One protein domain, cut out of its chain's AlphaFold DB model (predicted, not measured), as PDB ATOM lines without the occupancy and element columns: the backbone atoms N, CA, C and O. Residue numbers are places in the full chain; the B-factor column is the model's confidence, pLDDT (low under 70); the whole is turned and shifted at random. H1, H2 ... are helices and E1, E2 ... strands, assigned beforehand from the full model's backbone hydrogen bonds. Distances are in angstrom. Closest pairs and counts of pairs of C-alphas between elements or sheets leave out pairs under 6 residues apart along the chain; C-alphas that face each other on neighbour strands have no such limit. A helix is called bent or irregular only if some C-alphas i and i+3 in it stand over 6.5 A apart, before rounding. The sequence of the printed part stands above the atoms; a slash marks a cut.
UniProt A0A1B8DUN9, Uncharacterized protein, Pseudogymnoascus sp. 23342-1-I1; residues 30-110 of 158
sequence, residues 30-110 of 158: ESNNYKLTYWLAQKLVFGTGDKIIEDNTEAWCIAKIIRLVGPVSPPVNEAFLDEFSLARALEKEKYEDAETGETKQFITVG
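AT A GLANCE: This is residues 30 to 110 of the 158 residues of an uncharacterized protein of Pseudogymnoascus sp. 23342-1-I1 (UniProt A0A1B8DUN9). Two helices, H2 and H3, cross steeply to make a small core; H1 leads away from it as an arm, whose residues 36 to 42 stick out free, and a small hairpin of E1 and E2 reaches out beyond the end of H3. The 81 printed residues include three named helices, then two named strands, in the order H1, H2, H3, E1, E2; the two-stranded sheet is antiparallel and the class is mostly helix. The whole is only just loose, close to compact, with a radius of gyration of the C-alphas of 14.2 A, and only just flat, spanning 42 by 40 by 22 A.

IN THESE COORDINATES: H1, residues 30 to 44, begins at C-alpha 30 (5.308, 16.608, 13.445) and is 19.7 A long; it is irregular, with C-alphas 41 and 44 7.2 A apart. H2, residues 57 to 69, measures 18.4 A. H3, residues 78 to 92, measures 21.9 A from C-alpha 78 (-0.997, 57.747, 2.749); it is irregular too, with C-alphas 79 and 82 7.4 A apart. E1 is residues 94 to 96, and E2, residues 103 to 105, ends at C-alpha 105 (-19.261, 39.270, 11.004).

HOW THE PARTS SIT: H1 is close to H2 but not clearly touching, the closest C-alphas, of Leu 44 and Lys 64, being 7.8 A apart. H1 is apart from H3. H2 and H3 touch, closest at the C-alphas of Ala 63 and Ala 87, 4.3 A, and run the same way at a steep tilt of 61 degrees. In the hairpin E1 and E2, N 95 and O 104 are 2.8 A apart, within hydrogen-bond range. Every O i to N i+4 pair is within that range in H2, against 10 of 11 in H1 and 8 of 11 in H3.

THE WHOLE: The C-alphas farthest apart, of Glu 30 and Glu 78, are 43.0 A apart. The printed part has no cut; the link from H1 to H2 is long, with 12 residues. Mean pLDDT of the printed part is 78.8, and residues 30 to 49 are under 70.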
ATOM      1  N   GLU A  30       5.298  15.970  14.768       44.72
ATOM      2  CA  GLU A  30       5.308  16.608  13.445       44.72
ATOM      3  C   GLU A  30       3.886  16.880  12.948       44.72
ATOM      4  O   GLU A  30       3.672  17.786  12.137       44.72
ATOM      5  N   SER A  31       2.897  16.161  13.498       50.97
ATOM      6  CA  SER A  31       1.508  16.366  13.131       50.97
ATOM      7  C   SER A  31       0.978  17.749  13.528       50.97
ATOM      8  O   SER A  31       0.332  18.451  12.747       50.97
ATOM      9  N   ASN A  32       1.329  18.186  14.734       53.97
ATOM     10  CA  ASN A  32       0.940  19.496  15.238       53.97
ATOM     11  C   ASN A  32       1.714  20.614  14.535       53.97
ATOM     12  O   ASN A  32       1.136  21.658  14.244       53.97
ATOM     13  N   ASN A  33       2.971  20.370  14.153       53.47
ATOM     14  CA  ASN A  33       3.751  21.322  13.366       53.47
ATOM     15  C   ASN A  33       3.179  21.517  11.958       53.47
ATOM     16  O   ASN A  33       3.097  22.662  11.507       53.47
ATOM     17  N   TYR A  34       2.716  20.462  11.266       59.56
ATOM     18  CA  TYR A  34       2.016  20.659   9.988       59.56
ATOM     19  C   TYR A  34       0.690  21.384  10.198       59.56
ATOM     20  O   TYR A  34       0.360  22.251   9.399       59.56
ATOM     21  N   LYS A  35      -0.072  21.079  11.261       62.47
ATOM     22  CA  LYS A  35      -1.344  21.766  11.540       62.47
ATOM     23  C   LYS A  35      -1.110  23.238  11.808       62.47
ATOM     24  O   LYS A  35      -1.853  24.054  11.284       62.47
ATOM     25  N   LEU A  36      -0.074  23.571  12.570       62.62
ATOM     26  CA  LEU A  36       0.276  24.938  12.918       62.62
ATOM     27  C   LEU A  36       0.819  25.709  11.715       62.62
ATOM     28  O   LEU A  36       0.391  26.827  11.462       62.62
ATOM     29  N   THR A  37       1.722  25.118  10.932       61.88
ATOM     30  CA  THR A  37       2.246  25.756   9.713       61.88
ATOM     31  C   THR A  37       1.169  25.893   8.641       61.88
ATOM     32  O   THR A  37       1.061  26.945   8.020       61.88
ATOM     33  N   TYR A  38       0.308  24.890   8.475       65.25
ATOM     34  CA  TYR A  38      -0.892  24.967   7.642       65.25
ATOM     35  C   TYR A  38      -1.878  26.019   8.159       65.25
ATOM     36  O   TYR A  38      -2.476  26.755   7.379       65.25
ATOM     37  N   TRP A  39      -2.038  26.137   9.474       66.00
ATOM     38  CA  TRP A  39      -2.893  27.137  10.102       66.00
ATOM     39  C   TRP A  39      -2.363  28.560   9.864       66.00
ATOM     40  O   TRP A  39      -3.110  29.415   9.378       66.00
ATOM     41  N   LEU A  40      -1.059  28.772  10.078       63.28
ATOM     42  CA  LEU A  40      -0.348  30.018   9.786       63.28
ATOM     43  C   LEU A  40      -0.430  30.377   8.292       63.28
ATOM     44  O   LEU A  40      -0.685  31.529   7.949       63.28
ATOM     45  N   ALA A  41      -0.243  29.397   7.402       58.97
ATOM     46  CA  ALA A  41      -0.127  29.622   5.963       58.97
ATOM     47  C   ALA A  41      -1.465  29.667   5.205       58.97
ATOM     48  O   ALA A  41      -1.571  30.402   4.229       58.97
ATOM     49  N   GLN A  42      -2.470  28.874   5.593       56.72
ATOM     50  CA  GLN A  42      -3.680  28.663   4.784       56.72
ATOM     51  C   GLN A  42      -4.992  29.017   5.480       56.72
ATOM     52  O   GLN A  42      -5.912  29.478   4.802       56.72
ATOM     53  N   LYS A  43      -5.120  28.808   6.798       55.50
ATOM     54  CA  LYS A  43      -6.420  28.973   7.470       55.50
ATOM     55  C   LYS A  43      -6.659  30.367   8.040       55.50
ATOM     56  O   LYS A  43      -7.818  30.773   8.068       55.50
ATOM     57  N   LEU A  44      -5.624  31.100   8.471       54.56
ATOM     58  CA  LEU A  44      -5.873  32.260   9.332       54.56
ATOM     59  C   LEU A  44      -5.046  33.529   9.097       54.56
ATOM     60  O   LEU A  44      -5.639  34.607   9.117       54.56
ATOM     61  N   VAL A  45      -3.744  33.461   8.805       54.66
ATOM     62  CA  VAL A  45      -2.911  34.680   8.899       54.66
ATOM     63  C   VAL A  45      -2.701  35.395   7.558       54.66
ATOM     64  O   VAL A  45      -2.761  36.622   7.506       54.66
ATOM     65  N   PHE A  46      -2.527  34.663   6.454       58.72
ATOM     66  CA  PHE A  46      -2.149  35.259   5.165       58.72
ATOM     67  C   PHE A  46      -2.875  34.596   3.987       58.72
ATOM     68  O   PHE A  46      -2.286  33.851   3.211       58.72
ATOM     69  N   GLY A  47      -4.179  34.844   3.841       59.56
ATOM     70  CA  GLY A  47      -4.937  34.264   2.730       59.56
ATOM     71  C   GLY A  47      -6.324  34.861   2.521       59.56
ATOM     72  O   GLY A  47      -6.938  35.381   3.454       59.56
ATOM     73  N   THR A  48      -6.805  34.749   1.280       66.62
ATOM     74  CA  THR A  48      -8.096  35.265   0.788       66.62
ATOM     75  C   THR A  48      -9.151  34.179   0.567       66.62
ATOM     76  O   THR A  48     -10.200  34.460  -0.010       66.62
ATOM     77  N   GLY A  49      -8.888  32.936   0.990       63.88
ATOM     78  CA  GLY A  49      -9.781  31.794   0.742       63.88
ATOM     79  C   GLY A  49     -11.166  31.929   1.388       63.88
ATOM     80  O   GLY A  49     -12.124  31.322   0.922       63.88
ATOM     81  N   ASP A  50     -11.272  32.758   2.424       70.88
ATOM     82  CA  ASP A  50     -12.492  33.114   3.151       70.88
ATOM     83  C   ASP A  50     -13.082  34.467   2.718       70.88
ATOM     84  O   ASP A  50     -14.055  34.932   3.311       70.88
ATOM     85  N   LYS A  51     -12.503  35.129   1.706       79.12
ATOM     86  CA  LYS A  51     -12.940  36.457   1.281       79.12
ATOM     87  C   LYS A  51     -14.315  36.387   0.628       79.12
ATOM     88  O   LYS A  51     -14.490  35.752  -0.410       79.12
ATOM     89  N   ILE A  52     -15.248  37.136   1.207       78.12
ATOM     90  CA  ILE A  52     -16.617  37.280   0.702       78.12
ATOM     91  C   ILE A  52     -16.873  38.638   0.048       78.12
ATOM     92  O   ILE A  52     -17.996  38.912  -0.335       78.12
ATOM     93  N   ILE A  53     -15.879  39.518  -0.077       75.94
ATOM     94  CA  ILE A  53     -16.022  40.791  -0.800       75.94
ATOM     95  C   ILE A  53     -15.280  40.738  -2.137       75.94
ATOM     96  O   ILE A  53     -14.210  40.137  -2.246       75.94
ATOM     97  N   GLU A  54     -15.842  41.367  -3.165       76.69
ATOM     98  CA  GLU A  54     -15.165  41.530  -4.451       76.69
ATOM     99  C   GLU A  54     -14.061  42.602  -4.354       76.69
ATOM    100  O   GLU A  54     -14.208  43.604  -3.646       76.69
ATOM    101  N   ASP A  55     -12.937  42.367  -5.042       80.62
ATOM    102  CA  ASP A  55     -11.724  43.200  -4.974       80.62
ATOM    103  C   ASP A  55     -11.224  43.430  -3.530       80.62
ATOM    104  O   ASP A  55     -11.522  42.633  -2.637       80.62
ATOM    105  N   ASN A  56     -10.398  44.449  -3.280       83.00
ATOM    106  CA  ASN A  56      -9.994  44.873  -1.926       83.00
ATOM    107  C   ASN A  56      -9.334  43.769  -1.075       83.00
ATOM    108  O   ASN A  56      -9.579  43.641   0.127       83.00
ATOM    109  N   THR A  57      -8.505  42.941  -1.713       84.56
ATOM    110  CA  THR A  57      -7.781  41.844  -1.057       84.56
ATOM    111  C   THR A  57      -6.907  42.355   0.087       84.56
ATOM    112  O   THR A  57      -6.870  41.757   1.158       84.56
ATOM    113  N   GLU A  58      -6.249  43.485  -0.119       85.25
ATOM    114  CA  GLU A  58      -5.355  44.133   0.828       85.25
ATOM    115  C   GLU A  58      -6.123  44.564   2.078       85.25
ATOM    116  O   GLU A  58      -5.725  44.219   3.188       85.25
ATOM    117  N   ALA A  59      -7.271  45.228   1.908       88.62
ATOM    118  CA  ALA A  59      -8.126  45.633   3.021       88.62
ATOM    119  C   ALA A  59      -8.655  44.425   3.814       88.62
ATOM    120  O   ALA A  59      -8.668  44.456   5.043       88.62
ATOM    121  N   TRP A  60      -9.035  43.339   3.130       87.69
ATOM    122  CA  TRP A  60      -9.440  42.091   3.786       87.69
ATOM    123  C   TRP A  60      -8.306  41.505   4.636       87.69
ATOM    124  O   TRP A  60      -8.498  41.196   5.812       87.69
ATOM    125  N   CYS A  61      -7.102  41.408   4.070       84.88
ATOM    126  CA  CYS A  61      -5.922  40.921   4.782       84.88
ATOM    127  C   CYS A  61      -5.565  41.814   5.979       84.88
ATOM    128  O   CYS A  61      -5.301  41.303   7.064       84.88
ATOM    129  N   ILE A  62      -5.603  43.140   5.819       87.94
ATOM    130  CA  ILE A  62      -5.344  44.086   6.913       87.94
ATOM    131  C   ILE A  62      -6.395  43.924   8.020       87.94
ATOM    132  O   ILE A  62      -6.038  43.932   9.194       87.94
ATOM    133  N   ALA A  63      -7.670  43.714   7.680       89.62
ATOM    134  CA  ALA A  63      -8.730  43.509   8.668       89.62
ATOM    135  C   ALA A  63      -8.507  42.226   9.488       89.62
ATOM    136  O   ALA A  63      -8.662  42.236  10.709       89.62
ATOM    137  N   LYS A  64      -8.061  41.144   8.832       87.31
ATOM    138  CA  LYS A  64      -7.653  39.899   9.506       87.31
ATOM    139  C   LYS A  64      -6.468  40.126  10.437       87.31
ATOM    140  O   LYS A  64      -6.508  39.676  11.577       87.31
ATOM    141  N   ILE A  65      -5.454  40.873   9.992       86.50
ATOM    142  CA  ILE A  65      -4.306  41.235  10.835       86.50
ATOM    143  C   ILE A  65      -4.778  42.015  12.068       86.50
ATOM    144  O   ILE A  65      -4.408  41.644  13.176       86.50
ATOM    145  N   ILE A  66      -5.630  43.035  11.902       88.94
ATOM    146  CA  ILE A  66      -6.173  43.828  13.019       88.94
ATOM    147  C   ILE A  66      -6.927  42.938  14.019       88.94
ATOM    148  O   ILE A  66      -6.803  43.148  15.223       88.94
ATOM    149  N   ARG A  67      -7.679  41.928  13.563       88.06
ATOM    150  CA  ARG A  67      -8.327  40.980  14.484       88.06
ATOM    151  C   ARG A  67      -7.354  40.067  15.210       88.06
ATOM    152  O   ARG A  67      -7.509  39.872  16.412       88.06
ATOM    153  N   LEU A  68      -6.351  39.559  14.503       86.12
ATOM    154  CA  LEU A  68      -5.365  38.638  15.060       86.12
ATOM    155  C   LEU A  68      -4.514  39.294  16.149       86.12
ATOM    156  O   LEU A  68      -4.324  38.716  17.216       86.12
ATOM    157  N   VAL A  69      -3.996  40.491  15.877       83.31
ATOM    158  CA  VAL A  69      -2.960  41.133  16.708       83.31
ATOM    159  C   VAL A  69      -3.460  42.359  17.475       83.31
ATOM    160  O   VAL A  69      -2.706  42.973  18.228       83.31
ATOM    161  N   GLY A  70      -4.722  42.738  17.274       84.62
ATOM    162  CA  GLY A  70      -5.317  43.939  17.843       84.62
ATOM    163  C   GLY A  70      -5.086  45.211  17.009       84.62
ATOM    164  O   GLY A  70      -4.628  45.163  15.864       84.62
ATOM    165  N   PRO A  71      -5.440  46.387  17.564       84.38
ATOM    166  CA  PRO A  71      -5.428  47.652  16.837       84.38
ATOM    167  C   PRO A  71      -4.062  47.994  16.234       84.38
ATOM    168  O   PRO A  71      -3.070  48.146  16.947       84.38
ATOM    169  N   VAL A  72      -4.034  48.199  14.916       83.50
ATOM    170  CA  VAL A  72      -2.831  48.611  14.183       83.50
ATOM    171  C   VAL A  72      -2.856  50.119  13.928       83.50
ATOM    172  O   VAL A  72      -3.898  50.714  13.609       83.50
ATOM    173  N   SER A  73      -1.688  50.752  14.066       82.94
ATOM    174  CA  SER A  73      -1.495  52.164  13.743       82.94
ATOM    175  C   SER A  73      -1.879  52.462  12.286       82.94
ATOM    176  O   SER A  73      -1.815  51.574  11.435       82.94
ATOM    177  N   PRO A  74      -2.278  53.705  11.965       82.06
ATOM    178  CA  PRO A  74      -2.452  54.123  10.576       82.06
ATOM    179  C   PRO A  74      -1.196  53.847   9.727       82.06
ATOM    180  O   PRO A  74      -0.090  53.794  10.279       82.06
ATOM    181  N   PRO A  75      -1.348  53.686   8.403       84.38
ATOM    182  CA  PRO A  75      -0.212  53.459   7.529       84.38
ATOM    183  C   PRO A  75       0.682  54.702   7.487       84.38
ATOM    184  O   PRO A  75       0.198  55.831   7.510       84.38
ATOM    185  N   VAL A  76       1.995  54.487   7.398       81.62
ATOM    186  CA  VAL A  76       2.974  55.577   7.223       81.62
ATOM    187  C   VAL A  76       2.852  56.203   5.832       81.62
ATOM    188  O   VAL A  76       3.069  57.397   5.664       81.62
ATOM    189  N   ASN A  77       2.506  55.390   4.832       84.19
ATOM    190  CA  ASN A  77       2.260  55.848   3.473       84.19
ATOM    191  C   ASN A  77       0.755  56.070   3.268       84.19
ATOM    192  O   ASN A  77      -0.033  55.126   3.340       84.19
ATOM    193  N   GLU A  78       0.385  57.315   2.977       86.75
ATOM    194  CA  GLU A  78      -0.997  57.747   2.749       86.75
ATOM    195  C   GLU A  78      -1.673  57.024   1.579       86.75
ATOM    196  O   GLU A  78      -2.893  56.893   1.577       86.75
ATOM    197  N   ALA A  79      -0.902  56.480   0.631       85.06
ATOM    198  CA  ALA A  79      -1.437  55.691  -0.478       85.06
ATOM    199  C   ALA A  79      -2.208  54.437  -0.029       85.06
ATOM    200  O   ALA A  79      -2.984  53.919  -0.818       85.06
ATOM    201  N   PHE A  80      -2.001  53.965   1.209       85.50
ATOM    202  CA  PHE A  80      -2.708  52.808   1.776       85.50
ATOM    203  C   PHE A  80      -3.835  53.193   2.748       85.50
ATOM    204  O   PHE A  80      -4.369  52.348   3.472       85.50
ATOM    205  N   LEU A  81      -4.142  54.488   2.877       88.19
ATOM    206  CA  LEU A  81      -5.095  54.969   3.875       88.19
ATOM    207  C   LEU A  81      -6.508  54.426   3.624       88.19
ATOM    208  O   LEU A  81      -7.220  54.115   4.584       88.19
ATOM    209  N   ASP A  82      -6.888  54.278   2.357       88.62
ATOM    210  CA  ASP A  82      -8.198  53.772   1.953       88.62
ATOM    211  C   ASP A  82      -8.352  52.293   2.325       88.62
ATOM    212  O   ASP A  82      -9.354  51.911   2.934       88.62
ATOM    213  N   GLU A  83      -7.330  51.472   2.078       88.50
ATOM    214  CA  GLU A  83      -7.310  50.057   2.446       88.50
ATOM    215  C   GLU A  83      -7.369  49.874   3.962       88.50
ATOM    216  O   GLU A  83      -8.127  49.036   4.450       88.50
ATOM    217  N   PHE A  84      -6.628  50.680   4.729       90.19
ATOM    218  CA  PHE A  84      -6.685  50.645   6.194       90.19
ATOM    219  C   PHE A  84      -8.036  51.118   6.736       90.19
ATOM    220  O   PHE A  84      -8.520  50.598   7.745       90.19
ATOM    221  N   SER A  85      -8.657  52.102   6.087       90.81
ATOM    222  CA  SER A  85      -9.977  52.601   6.475       90.81
ATOM    223  C   SER A  85     -11.053  51.552   6.213       90.81
ATOM    224  O   SER A  85     -11.853  51.259   7.104       90.81
ATOM    225  N   LEU A  86     -11.021  50.919   5.037       90.69
ATOM    226  CA  LEU A  86     -11.912  49.817   4.692       90.69
ATOM    227  C   LEU A  86     -11.690  48.612   5.613       90.69
ATOM    228  O   LEU A  86     -12.654  48.047   6.119       90.69
ATOM    229  N   ALA A  87     -10.440  48.261   5.909       91.12
ATOM    230  CA  ALA A  87     -10.113  47.169   6.818       91.12
ATOM    231  C   ALA A  87     -10.719  47.362   8.217       91.12
ATOM    232  O   ALA A  87     -11.282  46.433   8.794       91.12
ATOM    233  N   ARG A  88     -10.652  48.586   8.753       91.50
ATOM    234  CA  ARG A  88     -11.258  48.939  10.048       91.50
ATOM    235  C   ARG A  88     -12.782  48.878  10.030       91.50
ATOM    236  O   ARG A  88     -13.374  48.614  11.072       91.50
ATOM    237  N   ALA A  89     -13.409  49.153   8.889       90.75
ATOM    238  CA  ALA A  89     -14.847  48.969   8.731       90.75
ATOM    239  C   ALA A  89     -15.189  47.472   8.712       90.75
ATOM    240  O   ALA A  89     -15.974  47.019   9.539       90.75
ATOM    241  N   LEU A  90     -14.512  46.687   7.866       89.81
ATOM    242  CA  LEU A  90     -14.711  45.235   7.746       89.81
ATOM    243  C   LEU A  90     -14.520  44.492   9.075       89.81
ATOM    244  O   LEU A  90     -15.249  43.552   9.369       89.81
ATOM    245  N   GLU A  91     -13.562  44.915   9.896       89.38
ATOM    246  CA  GLU A  91     -13.298  44.316  11.209       89.38
ATOM    247  C   GLU A  91     -14.478  44.446  12.195       89.38
ATOM    248  O   GLU A  91     -14.700  43.556  13.025       89.38
ATOM    249  N   LYS A  92     -15.247  45.537  12.095       87.38
ATOM    250  CA  LYS A  92     -16.327  45.886  13.036       87.38
ATOM    251  C   LYS A  92     -17.709  45.568  12.506       87.38
ATOM    252  O   LYS A  92     -18.629  45.307  13.283       87.38
ATOM    253  N   GLU A  93     -17.874  45.684  11.197       88.06
ATOM    254  CA  GLU A  93     -19.170  45.580  10.562       88.06
ATOM    255  C   GLU A  93     -19.673  44.138  10.528       88.06
ATOM    256  O   GLU A  93     -18.930  43.150  10.506       88.06
ATOM    257  N   LYS A  94     -20.997  44.040  10.532       88.94
ATOM    258  CA  LYS A  94     -21.731  42.798  10.361       88.94
ATOM    259  C   LYS A  94     -22.631  42.940   9.147       88.94
ATOM    260  O   LYS A  94     -23.095  44.038   8.848       88.94
ATOM    261  N   TYR A  95     -22.898  41.831   8.485       84.62
ATOM    262  CA  TYR A  95     -23.845  41.755   7.387       84.62
ATOM    263  C   TYR A  95     -24.941  40.753   7.723       84.62
ATOM    264  O   TYR A  95     -24.761  39.868   8.557       84.62
ATOM    265  N   GLU A  96     -26.088  40.909   7.078       87.81
ATOM    266  CA  GLU A  96     -27.155  39.921   7.119       87.81
ATOM    267  C   GLU A  96     -26.922  38.912   5.997       87.81
ATOM    268  O   GLU A  96     -26.784  39.274   4.826       87.81
ATOM    269  N   ASP A  97     -26.805  37.647   6.368       81.62
ATOM    270  CA  ASP A  97     -26.645  36.554   5.428       81.62
ATOM    271  C   ASP A  97     -27.959  36.338   4.668       81.62
ATOM    272  O   ASP A  97     -28.999  36.072   5.263       81.62
ATOM    273  N   ALA A  98     -27.918  36.471   3.343       79.88
ATOM    274  CA  ALA A  98     -29.121  36.466   2.513       79.88
ATOM    275  C   ALA A  98     -29.849  35.109   2.469       79.88
ATOM    276  O   ALA A  98     -31.019  35.066   2.093       79.88
ATOM    277  N   GLU A  99     -29.175  34.011   2.822       80.31
ATOM    278  CA  GLU A  99     -29.762  32.666   2.813       80.31
ATOM    279  C   GLU A  99     -30.354  32.293   4.174       80.31
ATOM    280  O   GLU A  99     -31.396  31.645   4.246       80.31
ATOM    281  N   THR A 100     -29.698  32.708   5.257       84.19
ATOM    282  CA  THR A 100     -30.054  32.322   6.631       84.19
ATOM    283  C   THR A 100     -30.765  33.426   7.415       84.19
ATOM    284  O   THR A 100     -31.393  33.140   8.431       84.19
ATOM    285  N   GLY A 101     -30.691  34.681   6.960       85.50
ATOM    286  CA  GLY A 101     -31.187  35.864   7.676       85.50
ATOM    287  C   GLY A 101     -30.371  36.214   8.927       85.50
ATOM    288  O   GLY A 101     -30.762  37.080   9.709       85.50
ATOM    289  N   GLU A 102     -29.246  35.535   9.162       88.06
ATOM    290  CA  GLU A 102     -28.433  35.722  10.359       88.06
ATOM    291  C   GLU A 102     -27.456  36.887  10.201       88.06
ATOM    292  O   GLU A 102     -26.793  37.045   9.175       88.06
ATOM    293  N   THR A 103     -27.293  37.680  11.259       87.50
ATOM    294  CA  THR A 103     -26.254  38.712  11.310       87.50
ATOM    295  C   THR A 103     -24.877  38.090  11.572       87.50
ATOM    296  O   THR A 103     -24.572  37.681  12.696       87.50
ATOM    297  N   LYS A 104     -24.009  38.077  10.558       85.44
ATOM    298  CA  LYS A 104     -22.645  37.521  10.595       85.44
ATOM    299  C   LYS A 104     -21.586  38.622  10.534       85.44
ATOM    300  O   LYS A 104     -21.811  39.695   9.987       85.44
ATOM    301  N   GLN A 105     -20.418  38.370  11.122       87.88
ATOM    302  CA  GLN A 105     -19.261  39.270  11.004       87.88
ATOM    303  C   GLN A 105     -18.587  39.055   9.647       87.88
ATOM    304  O   GLN A 105     -18.534  37.919   9.175       87.88
ATOM    305  N   PHE A 106     -18.049  40.115   9.034       85.00
ATOM    306  CA  PHE A 106     -17.211  39.953   7.839       85.00
ATOM    307  C   PHE A 106     -15.934  39.186   8.178       85.00
ATOM    308  O   PHE A 106     -15.612  38.193   7.533       85.00
ATOM    309  N   ILE A 107     -15.236  39.622   9.223       87.31
ATOM    310  CA  ILE A 107     -14.006  38.994   9.695       87.31
ATOM    311  C   ILE A 107     -14.339  38.127  10.907       87.31
ATOM    312  O   ILE A 107     -14.705  38.631  11.966       87.31
ATOM    313  N   THR A 108     -14.247  36.810  10.736       85.94
ATOM    314  CA  THR A 108     -14.620  35.822  11.764       85.94
ATOM    315  C   THR A 108     -13.440  35.326  12.593       85.94
ATOM    316  O   THR A 108     -13.650  34.688  13.623       85.94
ATOM    317  N   VAL A 109     -12.216  35.632  12.157       84.31
ATOM    318  CA  VAL A 109     -10.987  35.356  12.903       84.31
ATOM    319  C   VAL A 109     -10.967  36.136  14.223       84.31
ATOM    320  O   VAL A 109     -11.258  37.335  14.262       84.31
ATOM    321  N   GLY A 110     -10.633  35.431  15.299       85.75
ATOM    322  CA  GLY A 110     -10.324  35.974  16.615       85.75
ATOM    323  C   GLY A 110      -8.865  36.415  16.747       85.75
ATOM    324  O   GLY A 110      -8.153  36.628  15.768       85.75
TER     325      GLY A 110